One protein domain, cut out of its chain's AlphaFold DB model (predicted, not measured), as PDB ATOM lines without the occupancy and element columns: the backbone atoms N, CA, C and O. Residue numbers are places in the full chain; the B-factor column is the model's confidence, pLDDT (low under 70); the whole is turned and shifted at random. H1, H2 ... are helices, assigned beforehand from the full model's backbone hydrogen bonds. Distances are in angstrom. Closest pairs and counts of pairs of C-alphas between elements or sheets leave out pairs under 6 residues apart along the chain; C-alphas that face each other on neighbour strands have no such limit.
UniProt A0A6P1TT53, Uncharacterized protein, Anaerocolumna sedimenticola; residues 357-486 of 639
ATOM      1  N   PHE A 357     173.572 192.716 230.950       96.50
ATOM      2  CA  PHE A 357     172.843 192.587 232.203       96.50
ATOM      3  C   PHE A 357     172.724 191.120 232.631       96.50
ATOM      4  O   PHE A 357     173.100 190.778 233.751       96.50
ATOM      5  N   GLU A 358     172.304 190.238 231.726       97.69
ATOM      6  CA  GLU A 358     172.238 188.796 231.979       97.69
ATOM      7  C   GLU A 358     173.597 188.211 232.371       97.69
ATOM      8  O   GLU A 358     173.712 187.535 233.395       97.69
ATOM      9  N   LYS A 359     174.659 188.570 231.639       97.19
ATOM     10  CA  LYS A 359     176.029 188.137 231.957       97.19
ATOM     11  C   LYS A 359     176.482 188.624 233.334       97.19
ATOM     12  O   LYS A 359     177.269 187.949 234.000       97.19
ATOM     13  N   ASN A 360     176.014 189.787 233.786       97.56
ATOM     14  CA  ASN A 360     176.280 190.273 235.138       97.56
ATOM     15  C   ASN A 360     175.551 189.439 236.205       97.56
ATOM     16  O   ASN A 360     176.161 189.087 237.216       97.56
ATOM     17  N   ILE A 361     174.289 189.066 235.970       98.00
ATOM     18  CA  ILE A 361     173.551 188.148 236.853       98.00
ATOM     19  C   ILE A 361     174.241 186.780 236.906       98.00
ATOM     20  O   ILE A 361     174.482 186.257 237.995       98.00
ATOM     21  N   TYR A 362     174.671 186.249 235.760       96.50
ATOM     22  CA  TYR A 362     175.418 184.995 235.701       96.50
ATOM     23  C   TYR A 362     176.727 185.040 236.501       96.50
ATOM     24  O   TYR A 362     177.054 184.096 237.216       96.50
ATOM     25  N   LYS A 363     177.471 186.154 236.459       97.06
ATOM     26  CA  LYS A 363     178.682 186.330 237.282       97.06
ATOM     27  C   LYS A 363     178.380 186.289 238.781       97.06
ATOM     28  O   LYS A 363     179.158 185.697 239.528       97.06
ATOM     29  N   LYS A 364     177.273 186.904 239.225       97.56
ATOM     30  CA  LYS A 364     176.826 186.828 240.628       97.56
ATOM     31  C   LYS A 364     176.519 185.379 241.015       97.56
ATOM     32  O   LYS A 364     177.020 184.921 242.038       97.56
ATOM     33  N   LEU A 365     175.783 184.659 240.163       96.38
ATOM     34  CA  LEU A 365     175.484 183.238 240.345       96.38
ATOM     35  C   LEU A 365     176.768 182.404 240.459       96.38
ATOM     36  O   LEU A 365     176.941 181.690 241.438       96.38
ATOM     37  N   LEU A 366     177.705 182.532 239.516       94.50
ATOM     38  CA  LEU A 366     178.959 181.770 239.535       94.50
ATOM     39  C   LEU A 366     179.792 182.011 240.796       94.50
ATOM     40  O   LEU A 366     180.313 181.059 241.378       94.50
ATOM     41  N   LYS A 367     179.909 183.273 241.225       95.56
ATOM     42  CA  LYS A 367     180.633 183.632 242.450       95.56
ATOM     43  C   LYS A 367     179.984 183.006 243.686       95.56
ATOM     44  O   LYS A 367     180.682 182.522 244.579       95.56
ATOM     45  N   GLU A 368     178.656 183.012 243.737       95.06
ATOM     46  CA  GLU A 368     177.933 182.403 244.846       95.06
ATOM     47  C   GLU A 368     178.075 180.885 244.835       95.06
ATOM     48  O   GLU A 368     178.373 180.305 245.871       95.06
ATOM     49  N   LYS A 369     177.979 180.239 243.668       93.19
ATOM     50  CA  LYS A 369     178.224 178.798 243.540       93.19
ATOM     51  C   LYS A 369     179.594 178.410 244.075       93.19
ATOM     52  O   LYS A 369     179.696 177.430 244.797       93.19
ATOM     53  N   GLU A 370     180.644 179.167 243.759       91.88
ATOM     54  CA  GLU A 370     181.982 178.906 244.300       91.88
ATOM     55  C   GLU A 370     182.009 179.010 245.834       91.88
ATOM     56  O   GLU A 370     182.563 178.141 246.507       91.88
ATOM     57  N   THR A 371     181.349 180.028 246.389       92.69
ATOM     58  CA  THR A 371     181.227 180.229 247.843       92.69
ATOM     59  C   THR A 371     180.483 179.071 248.507       92.69
ATOM     60  O   THR A 371     180.968 178.501 249.485       92.69
ATOM     61  N   VAL A 372     179.340 178.685 247.942       91.88
ATOM     62  CA  VAL A 372     178.502 177.586 248.423       91.88
ATOM     63  C   VAL A 372     179.244 176.252 248.326       91.88
ATOM     64  O   VAL A 372     179.222 175.486 249.283       91.88
ATOM     65  N   MET A 373     179.975 175.992 247.238       88.69
ATOM     66  CA  MET A 373     180.774 174.769 247.099       88.69
ATOM     67  C   MET A 373     181.865 174.674 248.160       88.69
ATOM     68  O   MET A 373     182.024 173.624 248.767       88.69
ATOM     69  N   ASN A 374     182.574 175.768 248.444       88.31
ATOM     70  CA  ASN A 374     183.581 175.772 249.505       88.31
ATOM     71  C   ASN A 374     182.958 175.491 250.883       88.31
ATOM     72  O   ASN A 374     183.559 174.800 251.706       88.31
ATOM     73  N   LEU A 375     181.750 176.007 251.129       88.75
ATOM     74  CA  LEU A 375     181.010 175.773 252.365       88.75
ATOM     75  C   LEU A 375     180.545 174.314 252.485       88.75
ATOM     76  O   LEU A 375     180.782 173.687 253.511       88.75
ATOM     77  N   ILE A 376     179.970 173.755 251.419       86.50
ATOM     78  CA  ILE A 376     179.572 172.344 251.324       86.50
ATOM     79  C   ILE A 376     180.774 171.427 251.546       86.50
ATOM     80  O   ILE A 376     180.689 170.492 252.336       86.50
ATOM     81  N   THR A 377     181.900 171.680 250.870       84.38
ATOM     82  CA  THR A 377     183.118 170.875 251.032       84.38
ATOM     83  C   THR A 377     183.583 170.886 252.484       84.38
ATOM     84  O   THR A 377     184.007 169.854 252.993       84.38
ATOM     85  N   LYS A 378     183.465 172.027 253.171       85.88
ATOM     86  CA  LYS A 378     183.792 172.128 254.592       85.88
ATOM     87  C   LYS A 378     182.809 171.361 255.480       85.88
ATOM     88  O   LYS A 378     183.260 170.643 256.365       85.88
ATOM     89  N   GLU A 379     181.500 171.467 255.260       85.88
ATOM     90  CA  GLU A 379     180.516 170.680 256.028       85.88
ATOM     91  C   GLU A 379     180.691 169.173 255.798       85.88
ATOM     92  O   GLU A 379     180.587 168.370 256.724       85.88
ATOM     93  N   PHE A 380     181.070 168.779 254.586       81.38
ATOM     94  CA  PHE A 380     181.352 167.390 254.252       81.38
ATOM     95  C   PHE A 380     182.564 166.816 254.999       81.38
ATOM     96  O   PHE A 380     182.540 165.671 255.449       81.38
ATOM     97  N   THR A 381     183.641 167.594 255.144       77.38
ATOM     98  CA  THR A 381     184.902 167.115 255.737       77.38
ATOM     99  C   THR A 381     184.992 167.377 257.240       77.38
ATOM    100  O   THR A 381     185.507 166.539 257.991       77.38
ATOM    101  N   GLU A 382     184.467 168.508 257.702       82.50
ATOM    102  CA  GLU A 382     184.630 169.042 259.058       82.50
ATOM    103  C   GLU A 382     183.306 169.282 259.797       82.50
ATOM    104  O   GLU A 382     183.353 169.646 260.974       82.50
ATOM    105  N   GLY A 383     182.154 169.093 259.143       80.12
ATOM    106  CA  GLY A 383     180.832 169.385 259.697       80.12
ATOM    107  C   GLY A 383     180.565 168.658 261.013       80.12
ATOM    108  O   GLY A 383     180.914 167.489 261.196       80.12
ATOM    109  N   LYS A 384     179.971 169.385 261.965       84.81
ATOM    110  CA  LYS A 384     179.677 168.892 263.326       84.81
ATOM    111  C   LYS A 384     178.232 169.108 263.751       84.81
ATOM    112  O   LYS A 384     177.833 168.601 264.794       84.81
ATOM    113  N   LEU A 385     177.488 169.918 263.004       90.94
ATOM    114  CA  LEU A 385     176.106 170.243 263.322       90.94
ATOM    115  C   LEU A 385     175.185 169.332 262.516       90.94
ATOM    116  O   LEU A 385     175.376 169.205 261.306       90.94
ATOM    117  N   PRO A 386     174.195 168.694 263.155       92.75
ATOM    118  CA  PRO A 386     173.231 167.895 262.423       92.75
ATOM    119  C   PRO A 386     172.373 168.789 261.526       92.75
ATOM    120  O   PRO A 386     172.158 169.967 261.824       92.75
ATOM    121  N   LEU A 387     171.820 168.208 260.462       91.31
ATOM    122  CA  LEU A 387     171.083 168.927 259.420       91.31
ATOM    123  C   LEU A 387     170.012 169.884 259.981       91.31
ATOM    124  O   LEU A 387     169.890 171.014 259.523       91.31
ATOM    125  N   LYS A 388     169.251 169.491 261.009       93.00
ATOM    126  CA  LYS A 388     168.207 170.334 261.630       93.00
ATOM    127  C   LYS A 388     168.722 171.630 262.272       93.00
ATOM    128  O   LYS A 388     167.941 172.574 262.379       93.00
ATOM    129  N   ASP A 389     169.987 171.656 262.690       93.94
ATOM    130  CA  ASP A 389     170.616 172.775 263.401       93.94
ATOM    131  C   ASP A 389     171.365 173.723 262.443       93.94
ATOM    132  O   ASP A 389     171.828 174.789 262.853       93.94
ATOM    133  N   LEU A 390     171.462 173.368 261.154       92.62
ATOM    134  CA  LEU A 390     172.005 174.230 260.105       92.62
ATOM    135  C   LEU A 390     171.016 175.329 259.699       92.62
ATOM    136  O   LEU A 390     169.801 175.219 259.901       92.62
ATOM    137  N   SER A 391     171.525 176.387 259.060       92.38
ATOM    138  CA  SER A 391     170.670 177.417 258.461       92.38
ATOM    139  C   SER A 391     169.743 176.807 257.396       92.38
ATOM    140  O   SER A 391     170.120 175.826 256.752       92.38
ATOM    141  N   PRO A 392     168.548 177.381 257.145       91.31
ATOM    142  CA  PRO A 392     167.654 176.881 256.099       91.31
ATOM    143  C   PRO A 392     168.328 176.766 254.725       91.31
ATOM    144  O   PRO A 392     168.072 175.803 254.011       91.31
ATOM    145  N   GLU A 393     169.218 177.712 254.399       93.19
ATOM    146  CA  GLU A 393     170.045 177.710 253.184       93.19
ATOM    147  C   GLU A 393     170.927 176.465 253.080       93.19
ATOM    148  O   GLU A 393     170.839 175.715 252.107       93.19
ATOM    149  N   LEU A 394     171.715 176.192 254.117       92.19
ATOM    150  CA  LEU A 394     172.572 175.013 254.157       92.19
ATOM    151  C   LEU A 394     171.773 173.711 254.128       92.19
ATOM    152  O   LEU A 394     172.140 172.779 253.418       92.19
ATOM    153  N   GLN A 395     170.638 173.672 254.828       93.25
ATOM    154  CA  GLN A 395     169.759 172.508 254.812       93.25
ATOM    155  C   GLN A 395     169.238 172.163 253.418       93.25
ATOM    156  O   GLN A 395     168.995 170.991 253.135       93.25
ATOM    157  N   GLU A 396     168.966 173.161 252.579       93.75
ATOM    158  CA  GLU A 396     168.466 172.941 251.221       93.75
ATOM    159  C   GLU A 396     169.590 172.469 250.293       93.75
ATOM    160  O   GLU A 396     169.390 171.510 249.547       93.75
ATOM    161  N   TYR A 397     170.792 173.043 250.415       93.31
ATOM    162  CA  TYR A 397     171.967 172.591 249.667       93.31
ATOM    163  C   TYR A 397     172.365 171.145 250.000       93.31
ATOM    164  O   TYR A 397     172.542 170.340 249.087       93.31
ATOM    165  N   GLU A 398     172.456 170.773 251.280       92.38
ATOM    166  CA  GLU A 398     172.842 169.406 251.670       92.38
ATOM    167  C   GLU A 398     171.796 168.360 251.249       92.38
ATOM    168  O   GLU A 398     172.136 167.264 250.790       92.38
ATOM    169  N   LYS A 399     170.502 168.699 251.330       91.75
ATOM    170  CA  LYS A 399     169.431 167.832 250.811       91.75
ATOM    171  C   LYS A 399     169.512 167.674 249.304       91.75
ATOM    172  O   LYS A 399     169.293 166.575 248.801       91.75
ATOM    173  N   PHE A 400     169.810 168.750 248.578       91.69
ATOM    174  CA  PHE A 400     169.983 168.677 247.135       91.69
ATOM    175  C   PHE A 400     171.112 167.707 246.774       91.69
ATOM    176  O   PHE A 400     170.900 166.779 245.999       91.69
ATOM    177  N   ILE A 401     172.270 167.852 247.413       88.88
ATOM    178  CA  ILE A 401     173.443 167.000 247.180       88.88
ATOM    179  C   ILE A 401     173.140 165.526 247.428       88.88
ATOM    180  O   ILE A 401     173.502 164.674 246.625       88.88
ATOM    181  N   THR A 402     172.446 165.227 248.522       87.50
ATOM    182  CA  THR A 402     172.167 163.842 248.922       87.50
ATOM    183  C   THR A 402     171.030 163.178 248.153       87.50
ATOM    184  O   THR A 402     170.911 161.959 248.214       87.50
ATOM    185  N   SER A 403     170.183 163.939 247.453       84.62
ATOM    186  CA  SER A 403     168.978 163.390 246.806       84.62
ATOM    187  C   SER A 403     168.860 163.645 245.305       84.62
ATOM    188  O   SER A 403     168.020 163.019 244.657       84.62
ATOM    189  N   LYS A 404     169.631 164.585 244.749       83.75
ATOM    190  CA  LYS A 404     169.507 165.035 243.352       83.75
ATOM    191  C   LYS A 404     170.790 164.919 242.534       83.75
ATOM    192  O   LYS A 404     170.718 165.123 241.325       83.75
ATOM    193  N   LEU A 405     171.922 164.611 243.162       83.38
ATOM    194  CA  LEU A 405     173.172 164.301 242.465       83.38
ATOM    195  C   LEU A 405     173.316 162.788 242.290       83.38
ATOM    196  O   LEU A 405     172.869 162.028 243.153       83.38
ATOM    197  N   ASP A 406     173.961 162.351 241.208       82.06
ATOM    198  CA  ASP A 406     174.130 160.926 240.863       82.06
ATOM    199  C   ASP A 406     175.312 160.287 241.616       82.06
ATOM    200  O   ASP A 406     176.111 159.521 241.084       82.06
ATOM    201  N   ILE A 407     175.434 160.631 242.896       83.50
ATOM    202  CA  ILE A 407     176.519 160.183 243.774       83.50
ATOM    203  C   ILE A 407     176.044 159.016 244.636       83.50
ATOM    204  O   ILE A 407     176.792 158.074 244.896       83.50
ATOM    205  N   ILE A 408     174.785 159.078 245.076       85.31
ATOM    206  CA  ILE A 408     174.143 158.047 245.885       85.31
ATOM    207  C   ILE A 408     173.189 157.269 244.992       85.31
ATOM    208  O   ILE A 408     172.242 157.817 244.429       85.31
ATOM    209  N   ASN A 409     173.412 155.966 244.904       85.06
ATOM    210  CA  ASN A 409     172.565 155.077 244.136       85.06
ATOM    211  C   ASN A 409     171.273 154.761 244.914       85.06
ATOM    212  O   ASN A 409     171.212 153.784 245.659       85.06
ATOM    213  N   ASP A 410     170.212 155.554 244.708       82.56
ATOM    214  CA  ASP A 410     168.912 155.386 245.400       82.56
ATOM    215  C   ASP A 410     168.293 153.985 245.208       82.56
ATOM    216  O   ASP A 410     167.473 153.561 246.018       82.56
ATOM    217  N   THR A 411     168.695 153.225 244.177       84.81
ATOM    218  CA  THR A 411     168.161 151.869 243.935       84.81
ATOM    219  C   THR A 411     168.638 150.830 244.948       84.81
ATOM    220  O   THR A 411     167.960 149.820 245.139       84.81
ATOM    221  N   VAL A 412     169.780 151.071 245.600       87.06
ATOM    222  CA  VAL A 412     170.350 150.174 246.619       87.06
ATOM    223  C   VAL A 412     170.172 150.706 248.043       87.06
ATOM    224  O   VAL A 412     170.471 149.994 248.999       87.06
ATOM    225  N   VAL A 413     169.673 151.936 248.198       87.56
ATOM    226  CA  VAL A 413     169.420 152.543 249.509       87.56
ATOM    227  C   VAL A 413     168.234 151.851 250.183       87.56
ATOM    228  O   VAL A 413     167.104 151.879 249.687       87.56
ATOM    229  N   ASP A 414     168.464 151.270 251.362       88.81
ATOM    230  CA  ASP A 414     167.380 150.772 252.209       88.81
ATOM    231  C   ASP A 414     166.714 151.942 252.944       88.81
ATOM    232  O   ASP A 414     167.255 152.495 253.898       88.81
ATOM    233  N   LYS A 415     165.492 152.303 252.539       89.06
ATOM    234  CA  LYS A 415     164.727 153.404 253.158       89.06
ATOM    235  C   LYS A 415     164.292 153.114 254.602       89.06
ATOM    236  O   LYS A 415     163.745 153.998 255.256       89.06
ATOM    237  N   LYS A 416     164.506 151.892 255.102       90.69
ATOM    238  CA  LYS A 416     164.300 151.511 256.508       90.69
ATOM    239  C   LYS A 416     165.583 151.565 257.337       90.69
ATOM    240  O   LYS A 416     165.512 151.353 258.548       90.69
ATOM    241  N   ASP A 417     166.725 151.835 256.709       93.75
ATOM    242  CA  ASP A 417     167.999 152.000 257.392       93.75
ATOM    243  C   ASP A 417     167.920 153.133 258.426       93.75
ATOM    244  O   ASP A 417     167.339 154.199 258.197       93.75
ATOM    245  N   THR A 418     168.498 152.897 259.603       93.62
ATOM    246  CA  THR A 418     168.407 153.836 260.724       93.62
ATOM    247  C   THR A 418     169.088 155.169 260.434       93.62
ATOM    248  O   THR A 418     168.582 156.201 260.874       93.62
ATOM    249  N   VAL A 419     170.200 155.163 259.692       93.44
ATOM    250  CA  VAL A 419     170.944 156.366 259.303       93.44
ATOM    251  C   VAL A 419     170.193 157.110 258.204       93.44
ATOM    252  O   VAL A 419     170.065 158.332 258.284       93.44
ATOM    253  N   TYR A 420     169.602 156.393 257.241       92.19
ATOM    254  CA  TYR A 420     168.732 157.010 256.233       92.19
ATOM    255  C   TYR A 420     167.549 157.747 256.874       92.19
ATOM    256  O   TYR A 420     167.314 158.916 256.568       92.19
ATOM    257  N   ILE A 421     166.840 157.114 257.815       92.44
ATOM    258  CA  ILE A 421     165.732 157.743 258.556       92.44
ATOM    259  C   ILE A 421     166.233 158.951 259.363       92.44
ATOM    260  O   ILE A 421     165.582 160.001 259.404       92.44
ATOM    261  N   SER A 422     167.400 158.827 260.001       94.19
ATOM    262  CA  SER A 422     168.020 159.923 260.748       94.19
ATOM    263  C   SER A 422     168.381 161.126 259.869       94.19
ATOM    264  O   SER A 422     168.207 162.266 260.298       94.19
ATOM    265  N   TRP A 423     168.784 160.902 258.618       93.38
ATOM    266  CA  TRP A 423     169.014 161.963 257.634       93.38
ATOM    267  C   TRP A 423     167.710 162.553 257.083       93.38
ATOM    268  O   TRP A 423     167.451 163.752 257.211       93.38
ATOM    269  N   ALA A 424     166.877 161.707 256.473       89.31
ATOM    270  CA  ALA A 424     165.737 162.127 255.665       89.31
ATOM    271  C   ALA A 424     164.565 162.646 256.513       89.31
ATOM    272  O   ALA A 424     163.924 163.638 256.150       89.31
ATOM    273  N   GLU A 425     164.293 162.005 257.653       90.06
ATOM    274  CA  GLU A 425     163.123 162.304 258.482       90.06
ATOM    275  C   GLU A 425     163.494 163.135 259.713       90.06
ATOM    276  O   GLU A 425     162.965 164.235 259.905       90.06
ATOM    277  N   LYS A 426     164.419 162.633 260.544       92.62
ATOM    278  CA  LYS A 426     164.765 163.268 261.830       92.62
ATOM    279  C   LYS A 426     165.714 164.454 261.684       92.62
ATOM    280  O   LYS A 426     165.680 165.358 262.523       92.62
ATOM    281  N   LYS A 427     166.529 164.460 260.625       94.19
ATOM    282  CA  LYS A 427     167.555 165.470 260.325       94.19
ATOM    283  C   LYS A 427     168.543 165.647 261.486       94.19
ATOM    284  O   LYS A 427     168.969 166.763 261.775       94.19
ATOM    285  N   ASP A 428     168.836 164.571 262.212       95.06
ATOM    286  CA  ASP A 428     169.591 164.596 263.471       95.06
ATOM    287  C   ASP A 428     171.042 164.111 263.351       95.06
ATOM    288  O   ASP A 428     171.723 164.025 264.370       95.06
ATOM    289  N   ILE A 429     171.521 163.895 262.123       93.81
ATOM    290  CA  ILE A 429     172.919 163.581 261.793       93.81
ATOM    291  C   ILE A 429     173.499 164.602 260.804       93.81
ATOM    292  O   ILE A 429     172.763 165.368 260.172       93.81
ATOM    293  N   THR A 430     174.824 164.628 260.696       93.06
ATOM    294  CA  THR A 430     175.600 165.475 259.773       93.06
ATOM    295  C   THR A 430     175.673 164.869 258.365       93.06
ATOM    296  O   THR A 430     175.545 163.654 258.193       93.06
ATOM    297  N   MET A 431     175.956 165.695 257.345       89.94
ATOM    298  CA  MET A 431     176.202 165.196 255.981       89.94
ATOM    299  C   MET A 431     177.386 164.222 255.952       89.94
ATOM    300  O   MET A 431     177.337 163.195 255.281       89.94
ATOM    301  N   LYS A 432     178.426 164.505 256.741       88.75
ATOM    302  CA  LYS A 432     179.595 163.637 256.887       88.75
ATOM    303  C   LYS A 432     179.227 162.237 257.385       88.75
ATOM    304  O   LYS A 432     179.657 161.257 256.791       88.75
ATOM    305  N   GLU A 433     178.435 162.137 258.453       90.81
ATOM    306  CA  GLU A 433     177.983 160.846 259.000       90.81
ATOM    307  C   GLU A 433     177.117 160.078 257.999       90.81
ATOM    308  O   GLU A 433     177.285 158.871 257.839       90.81
ATOM    309  N   PHE A 434     176.233 160.779 257.284       91.62
ATOM    310  CA  PHE A 434     175.399 160.164 256.255       91.62
ATOM    311  C   PHE A 434     176.237 159.561 255.120       91.62
ATOM    312  O   PHE A 434     176.037 158.404 254.754       91.62
ATOM    313  N   PHE A 435     177.217 160.301 254.597       88.94
ATOM    314  CA  PHE A 435     178.087 159.803 253.530       88.94
ATOM    315  C   PHE A 435     179.098 158.753 254.000       88.94
ATOM    316  O   PHE A 435     179.440 157.863 253.222       88.94
ATOM    317  N   ALA A 436     179.539 158.806 255.261       88.56
ATOM    318  CA  ALA A 436     180.337 157.741 255.865       88.56
ATOM    319  C   ALA A 436     179.579 156.408 255.829       88.56
ATOM    320  O   ALA A 436     180.087 155.411 255.321       88.56
ATOM    321  N   HIS A 437     178.325 156.422 256.286       91.19
ATOM    322  CA  HIS A 437     177.462 155.245 256.258       91.19
ATOM    323  C   HIS A 437     177.116 154.809 254.832       91.19
ATOM    324  O   HIS A 437     177.097 153.615 254.545       91.19
ATOM    325  N   ALA A 438     176.879 155.759 253.925       89.75
ATOM    326  CA  ALA A 438     176.604 155.470 252.520       89.75
ATOM    327  C   ALA A 438     177.779 154.748 251.836       89.75
ATOM    328  O   ALA A 438     177.555 153.846 251.027       89.75
ATOM    329  N   LEU A 439     179.023 155.098 252.181       86.88
ATOM    330  CA  LEU A 439     180.219 154.385 251.728       86.88
ATOM    331  C   LEU A 439     180.290 152.969 252.310       86.88
ATOM    332  O   LEU A 439     180.466 152.009 251.563       86.88
ATOM    333  N   GLU A 440     180.122 152.828 253.626       86.56
ATOM    334  CA  GLU A 440     180.181 151.528 254.313       86.56
ATOM    335  C   GLU A 440     179.077 150.566 253.852       86.56
ATOM    336  O   GLU A 440     179.301 149.361 253.732       86.56
ATOM    337  N   SER A 441     177.902 151.107 253.541       88.12
ATOM    338  CA  SER A 441     176.724 150.357 253.098       88.12
ATOM    339  C   SER A 441     176.685 150.117 251.585       88.12
ATOM    340  O   SER A 441     175.727 149.524 251.088       88.12
ATOM    341  N   GLY A 442     177.700 150.569 250.837       86.25
ATOM    342  CA  GLY A 442     177.786 150.375 249.387       86.25
ATOM    343  C   GLY A 442     176.737 151.150 248.582       86.25
ATOM    344  O   GLY A 442     176.391 150.744 247.475       86.25
ATOM    345  N   TRP A 443     176.208 152.253 249.120       89.50
ATOM    346  CA  TRP A 443     175.266 153.126 248.406       89.50
ATOM    347  C   TRP A 443     175.960 154.013 247.370       89.50
ATOM    348  O   TRP A 443     175.300 154.565 246.492       89.50
ATOM    349  N   ILE A 444     177.281 154.159 247.472       85.69
ATOM    350  CA  ILE A 444     178.103 154.976 246.582       85.69
ATOM    351  C   ILE A 444     178.979 154.055 245.737       85.69
ATOM    352  O   ILE A 444     179.732 153.235 246.262       85.69
ATOM    353  N   ASP A 445     178.899 154.220 244.421       78.38
ATOM    354  CA  ASP A 445     179.717 153.477 243.468       78.38
ATOM    355  C   ASP A 445     181.095 154.143 243.326       78.38
ATOM    356  O   ASP A 445     181.310 155.046 242.515       78.38
ATOM    357  N   THR A 446     182.050 153.706 244.148       72.75
ATOM    358  CA  THR A 446     183.411 154.263 244.164       72.75
ATOM    359  C   THR A 446     184.203 153.989 242.883       72.75
ATOM    360  O   THR A 446     185.168 154.704 242.612       72.75
ATOM    361  N   GLU A 447     183.817 152.987 242.085       68.88
ATOM    362  CA  GLU A 447     184.470 152.696 240.801       68.88
ATOM    363  C   GLU A 447     184.106 153.748 239.746       68.88
ATOM    364  O   GLU A 447     184.964 154.159 238.964       68.88
ATOM    365  N   LYS A 448     182.870 154.264 239.770       69.62
ATOM    366  CA  LYS A 448     182.450 155.382 238.906       69.62
ATOM    367  C   LYS A 448     183.124 156.708 239.252       69.62
ATOM    368  O   LYS A 448     183.318 157.540 238.367       69.62
ATOM    369  N   LEU A 449     183.509 156.897 240.512       65.75
ATOM    370  CA  LEU A 449     184.110 158.139 241.006       65.75
ATOM    371  C   LEU A 449     185.611 158.278 240.668       65.75
ATOM    372  O   LEU A 449     186.183 159.353 240.839       65.75
ATOM    373  N   SER A 450     186.276 157.223 240.173       58.31
ATOM    374  CA  SER A 450     187.722 157.224 239.904       58.31
ATOM    375  C   SER A 450     188.100 156.525 238.604       58.31
ATOM    376  O   SER A 450     188.020 155.310 238.466       58.31
ATOM    377  N   SER A 451     188.681 157.283 237.674       52.41
ATOM    378  CA  SER A 451     189.217 156.752 236.411       52.41
ATOM    379  C   SER A 451     190.546 155.987 236.559       52.41
ATOM    380  O   SER A 451     191.138 155.609 235.551       52.41
ATOM    381  N   SER A 452     191.078 155.818 237.780       53.00
ATOM    382  CA  SER A 452     192.488 155.436 237.995       53.00
ATOM    383  C   SER A 452     192.731 154.064 238.630       53.00
ATOM    384  O   SER A 452     193.891 153.684 238.787       53.00
ATOM    385  N   GLY A 453     191.687 153.305 238.990       50.47
ATOM    386  CA  GLY A 453     191.831 151.941 239.529       50.47
ATOM    387  C   GLY A 453     192.657 151.832 240.824       50.47
ATOM    388  O   GLY A 453     193.120 150.746 241.170       50.47
ATOM    389  N   LYS A 454     192.891 152.950 241.526       55.44
ATOM    390  CA  LYS A 454     193.595 152.990 242.813       55.44
ATOM    391  C   LYS A 454     192.613 152.815 243.969       55.44
ATOM    392  O   LYS A 454     191.566 153.452 243.987       55.44
ATOM    393  N   TYR A 455     193.001 152.004 244.951       57.59
ATOM    394  CA  TYR A 455     192.356 151.971 246.262       57.59
ATOM    395  C   TYR A 455     192.697 153.259 247.011       57.59
ATOM    396  O   TYR A 455     193.875 153.546 247.231       57.59
ATOM    397  N   PHE A 456     191.675 154.028 247.374       62.62
ATOM    398  CA  PHE A 456     191.817 155.242 248.169       62.62
ATOM    399  C   PHE A 456     191.710 154.930 249.657       62.62
ATOM    400  O   PHE A 456     191.009 154.009 250.078       62.62
ATOM    401  N   THR A 457     192.383 155.735 250.470       71.75
ATOM    402  CA  THR A 457     192.064 155.852 251.894       71.75
ATOM    403  C   THR A 457     190.678 156.482 252.084       71.75
ATOM    404  O   THR A 457     190.110 157.082 251.168       71.75
ATOM    405  N   MET A 458     190.118 156.375 253.292       68.31
ATOM    406  CA  MET A 458     188.819 156.980 253.612       68.31
ATOM    407  C   MET A 458     188.836 158.507 253.404       68.31
ATOM    408  O   MET A 458     187.903 159.059 252.832       68.31
ATOM    409  N   GLU A 459     189.928 159.186 253.777       69.44
ATOM    410  CA  GLU A 459     190.103 160.634 253.566       69.44
ATOM    411  C   GLU A 459     190.212 161.014 252.084       69.44
ATOM    412  O   GLU A 459     189.576 161.972 251.643       69.44
ATOM    413  N   GLU A 460     190.959 160.244 251.290       75.31
ATOM    414  CA  GLU A 460     191.047 160.463 249.842       75.31
ATOM    415  C   GLU A 460     189.697 160.217 249.151       75.31
ATOM    416  O   GLU A 460     189.332 160.962 248.244       75.31
ATOM    417  N   THR A 461     188.918 159.237 249.620       76.81
ATOM    418  CA  THR A 461     187.565 158.959 249.111       76.81
ATOM    419  C   THR A 461     186.630 160.142 249.356       76.81
ATOM    420  O   THR A 461     185.912 160.558 248.448       76.81
ATOM    421  N   TYR A 462     186.684 160.756 250.544       78.12
ATOM    422  CA  TYR A 462     185.913 161.969 250.819       78.12
ATOM    423  C   TYR A 462     186.326 163.139 249.923       78.12
ATOM    424  O   TYR A 462     185.466 163.864 249.428       78.12
ATOM    425  N   HIS A 463     187.622 163.326 249.669       79.06
ATOM    426  CA  HIS A 463     188.056 164.380 248.755       79.06
ATOM    427  C   HIS A 463     187.528 164.143 247.332       79.06
ATOM    428  O   HIS A 463     187.052 165.084 246.693       79.06
ATOM    429  N   VAL A 464     187.574 162.902 246.840       82.56
ATOM    430  CA  VAL A 464     187.043 162.550 245.516       82.56
ATOM    431  C   VAL A 464     185.543 162.840 245.437       82.56
ATOM    432  O   VAL A 464     185.105 163.487 244.488       82.56
ATOM    433  N   ILE A 465     184.767 162.454 246.456       83.06
ATOM    434  CA  ILE A 465     183.329 162.753 246.510       83.06
ATOM    435  C   ILE A 465     183.087 164.266 246.515       83.06
ATOM    436  O   ILE A 465     182.243 164.748 245.769       83.06
ATOM    437  N   ALA A 466     183.834 165.033 247.311       83.00
ATOM    438  CA  ALA A 466     183.677 166.484 247.368       83.00
ATOM    439  C   ALA A 466     183.954 167.168 246.013       83.00
ATOM    440  O   ALA A 466     183.238 168.099 245.637       83.00
ATOM    441  N   GLU A 467     184.957 166.703 245.263       84.12
ATOM    442  CA  GLU A 467     185.233 167.210 243.913       84.12
ATOM    443  C   GLU A 467     184.155 166.795 242.906       84.12
ATOM    444  O   GLU A 467     183.780 167.608 242.057       84.12
ATOM    445  N   GLU A 468     183.592 165.589 243.020       85.94
ATOM    446  CA  GLU A 468     182.483 165.174 242.155       85.94
ATOM    447  C   GLU A 468     181.199 165.963 242.462       85.94
ATOM    448  O   GLU A 468     180.585 166.493 241.536       85.94
ATOM    449  N   ILE A 469     180.862 166.189 243.743       87.19
ATOM    450  CA  ILE A 469     179.769 167.094 244.158       87.19
ATOM    451  C   ILE A 469     179.940 168.459 243.493       87.19
ATOM    452  O   ILE A 469     178.994 169.013 242.920       87.19
ATOM    453  N   LYS A 470     181.157 169.008 243.552       86.81
ATOM    454  CA  LYS A 470     181.486 170.311 242.973       86.81
ATOM    455  C   LYS A 470     181.334 170.315 241.456       86.81
ATOM    456  O   LYS A 470     180.816 171.285 240.899       86.81
ATOM    457  N   LYS A 471     181.767 169.248 240.787       86.88
ATOM    458  CA  LYS A 471     181.660 169.078 239.336       86.88
ATOM    459  C   LYS A 471     180.205 168.965 238.883       86.88
ATOM    460  O   LYS A 471     179.800 169.759 238.031       86.88
ATOM    461  N   GLU A 472     179.420 168.062 239.467       86.56
ATOM    462  CA  GLU A 472     178.008 167.867 239.111       86.56
ATOM    463  C   GLU A 472     177.176 169.123 239.395       86.56
ATOM    464  O   GLU A 472     176.464 169.622 238.522       86.56
ATOM    465  N   SER A 473     177.333 169.721 240.579       86.25
ATOM    466  CA  SER A 473     176.576 170.921 240.964       86.25
ATOM    467  C   SER A 473     176.912 172.138 240.095       86.25
ATOM    468  O   SER A 473     176.072 173.016 239.871       86.25
ATOM    469  N   LYS A 474     178.139 172.224 239.558       83.81
ATOM    470  CA  LYS A 474     178.546 173.335 238.686       83.81
ATOM    471  C   LYS A 474     177.752 173.381 237.379       83.81
ATOM    472  O   LYS A 474     177.542 174.481 236.871       83.81
ATOM    473  N   GLN A 475     177.291 172.241 236.871       79.88
ATOM    474  CA  GLN A 475     176.553 172.141 235.607       79.88
ATOM    475  C   GLN A 475     175.043 171.917 235.802       79.88
ATOM    476  O   GLN A 475     174.311 171.777 234.823       79.88
ATOM    477  N   ASN A 476     174.564 171.895 237.049       88.62
ATOM    478  CA  ASN A 476     173.188 171.544 237.374       88.62
ATOM    479  C   ASN A 476     172.274 172.780 237.511       88.62
ATOM    480  O   ASN A 476     172.436 173.589 238.424       88.62
ATOM    481  N   THR A 477     171.274 172.888 236.632       90.12
ATOM    482  CA  THR A 477     170.308 174.001 236.621       90.12
ATOM    483  C   THR A 477     169.374 174.008 237.838       90.12
ATOM    484  O   THR A 477     169.002 175.079 238.303       90.12
ATOM    485  N   GLU A 478     169.015 172.854 238.403       91.06
ATOM    486  CA  GLU A 478     168.203 172.807 239.631       91.06
ATOM    487  C   GLU A 478     168.984 173.357 240.827       91.06
ATOM    488  O   GLU A 478     168.441 174.092 241.651       91.06
ATOM    489  N   PHE A 479     170.291 173.084 240.877       94.38
ATOM    490  CA  PHE A 479     171.166 173.706 241.863       94.38
ATOM    491  C   PHE A 479     171.247 175.227 241.666       94.38
ATOM    492  O   PHE A 479     171.173 175.979 242.639       94.38
ATOM    493  N   ASP A 480     171.331 175.694 240.414       95.56
ATOM    494  CA  ASP A 480     171.308 177.128 240.099       95.56
ATOM    495  C   ASP A 480     170.036 177.808 240.620       95.56
ATOM    496  O   ASP A 480     170.124 178.894 241.194       95.56
ATOM    497  N   LYS A 481     168.866 177.161 240.500       96.31
ATOM    498  CA  LYS A 481     167.596 177.673 241.044       96.31
ATOM    499  C   LYS A 481     167.689 177.886 242.561       96.31
ATOM    500  O   LYS A 481     167.355 178.972 243.038       96.31
ATOM    501  N   ILE A 482     168.202 176.910 243.316       96.00
ATOM    502  CA  ILE A 482     168.360 177.035 244.779       96.00
ATOM    503  C   ILE A 482     169.325 178.179 245.124       96.00
ATOM    504  O   ILE A 482     169.034 178.988 246.003       96.00
ATOM    505  N   VAL A 483     170.443 178.315 244.407       96.88
ATOM    506  CA  VAL A 483     171.386 179.423 244.641       96.88
ATOM    507  C   VAL A 483     170.735 180.781 244.345       96.88
ATOM    508  O   VAL A 483     170.871 181.716 245.138       96.88
ATOM    509  N   ILE A 484     169.969 180.903 243.255       97.56
ATOM    510  CA  ILE A 484     169.224 182.131 242.929       97.56
ATOM    511  C   ILE A 484     168.201 182.475 244.021       97.56
ATOM    512  O   ILE A 484     168.098 183.645 244.396       97.56
ATOM    513  N   LYS A 485     167.493 181.488 244.583       97.50
ATOM    514  CA  LYS A 485     166.557 181.686 245.705       97.50
ATOM    515  C   LYS A 485     167.222 182.399 246.885       97.50
ATOM    516  O   LYS A 485     166.683 183.372 247.409       97.50
ATOM    517  N   TYR A 486     168.411 181.959 247.291       96.81
ATOM    518  CA  TYR A 486     169.112 182.560 248.430       96.81
ATOM    519  C   TYR A 486     169.848 183.856 248.086       96.81
ATOM    520  O   TYR A 486     169.960 184.742 248.938       96.81
TER     521      TYR A 486
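What this domain is: This is residues 357 to 486 of the 639 residues of an uncharacterized protein of Anaerocolumna sedimenticola (UniProt A0A6P1TT53). Two long helices, H1 and H5, run side by side in opposite ways, and two shorter ones, H6 and H2, form a second antiparallel pair set crosswise to them. A short helical hairpin, H3 and H4, sits by the last residues of H1. The printed part has 130 residues with six named helices, H1 to H6 in chain order, and no named strand: all helix. It is compact, with a radius of gyration of the C-alphas of 15.1 A and spans of 47 by 37 by 27 A.

How they stand to each other: Start with H1, residues 357 to 382; its residues 369 to 381 touch H5, residues 458 to 475, at a shallow tilt of 17 degrees, closest at C-alphas 377 and 466, 5.7 A. Look next at residues 365 to 369 of H1, which touch H6, residues 477 to 486, about perpendicular at 89 degrees, closest at C-alphas 365 and 484, 6.9 A. H6 touches H2, residues 392 to 404, opposite ways at 8 degrees, a shallow tilt, closest at C-alphas 393 and 486, 6.9 A. H3, residues 418 to 426, and H4, residues 431 to 440, form a hairpin, closest at C-alphas 419 and 434, 6.6 A. H1 and H4 touch only at their ends, C-alphas 380 and 432 being closest at 4.9 A. Each O i to N i+4 pair is within hydrogen-bond range in H1, H2, H4 and H6; H3 has 4 of 5 and H5 13 of 14.

Where its parts are: Find C-alpha 357 at (172.843, 192.587, 232.203); from there H1 runs 37.6 A to C-alpha 382. H5 runs 26.5 A from C-alpha 458 at (188.819, 156.980, 253.612), and H6 ends at C-alpha 486, at (169.112, 182.560, 248.430).

The domain as a whole: The C-alphas of Phe 357 and Lys 416 are farthest apart, 48.5 A. The printed part has no cut; the links H2 to H3 and H4 to H5 are long. Look for pLDDT under 70 at residues 447 to 456 and 458 to 459.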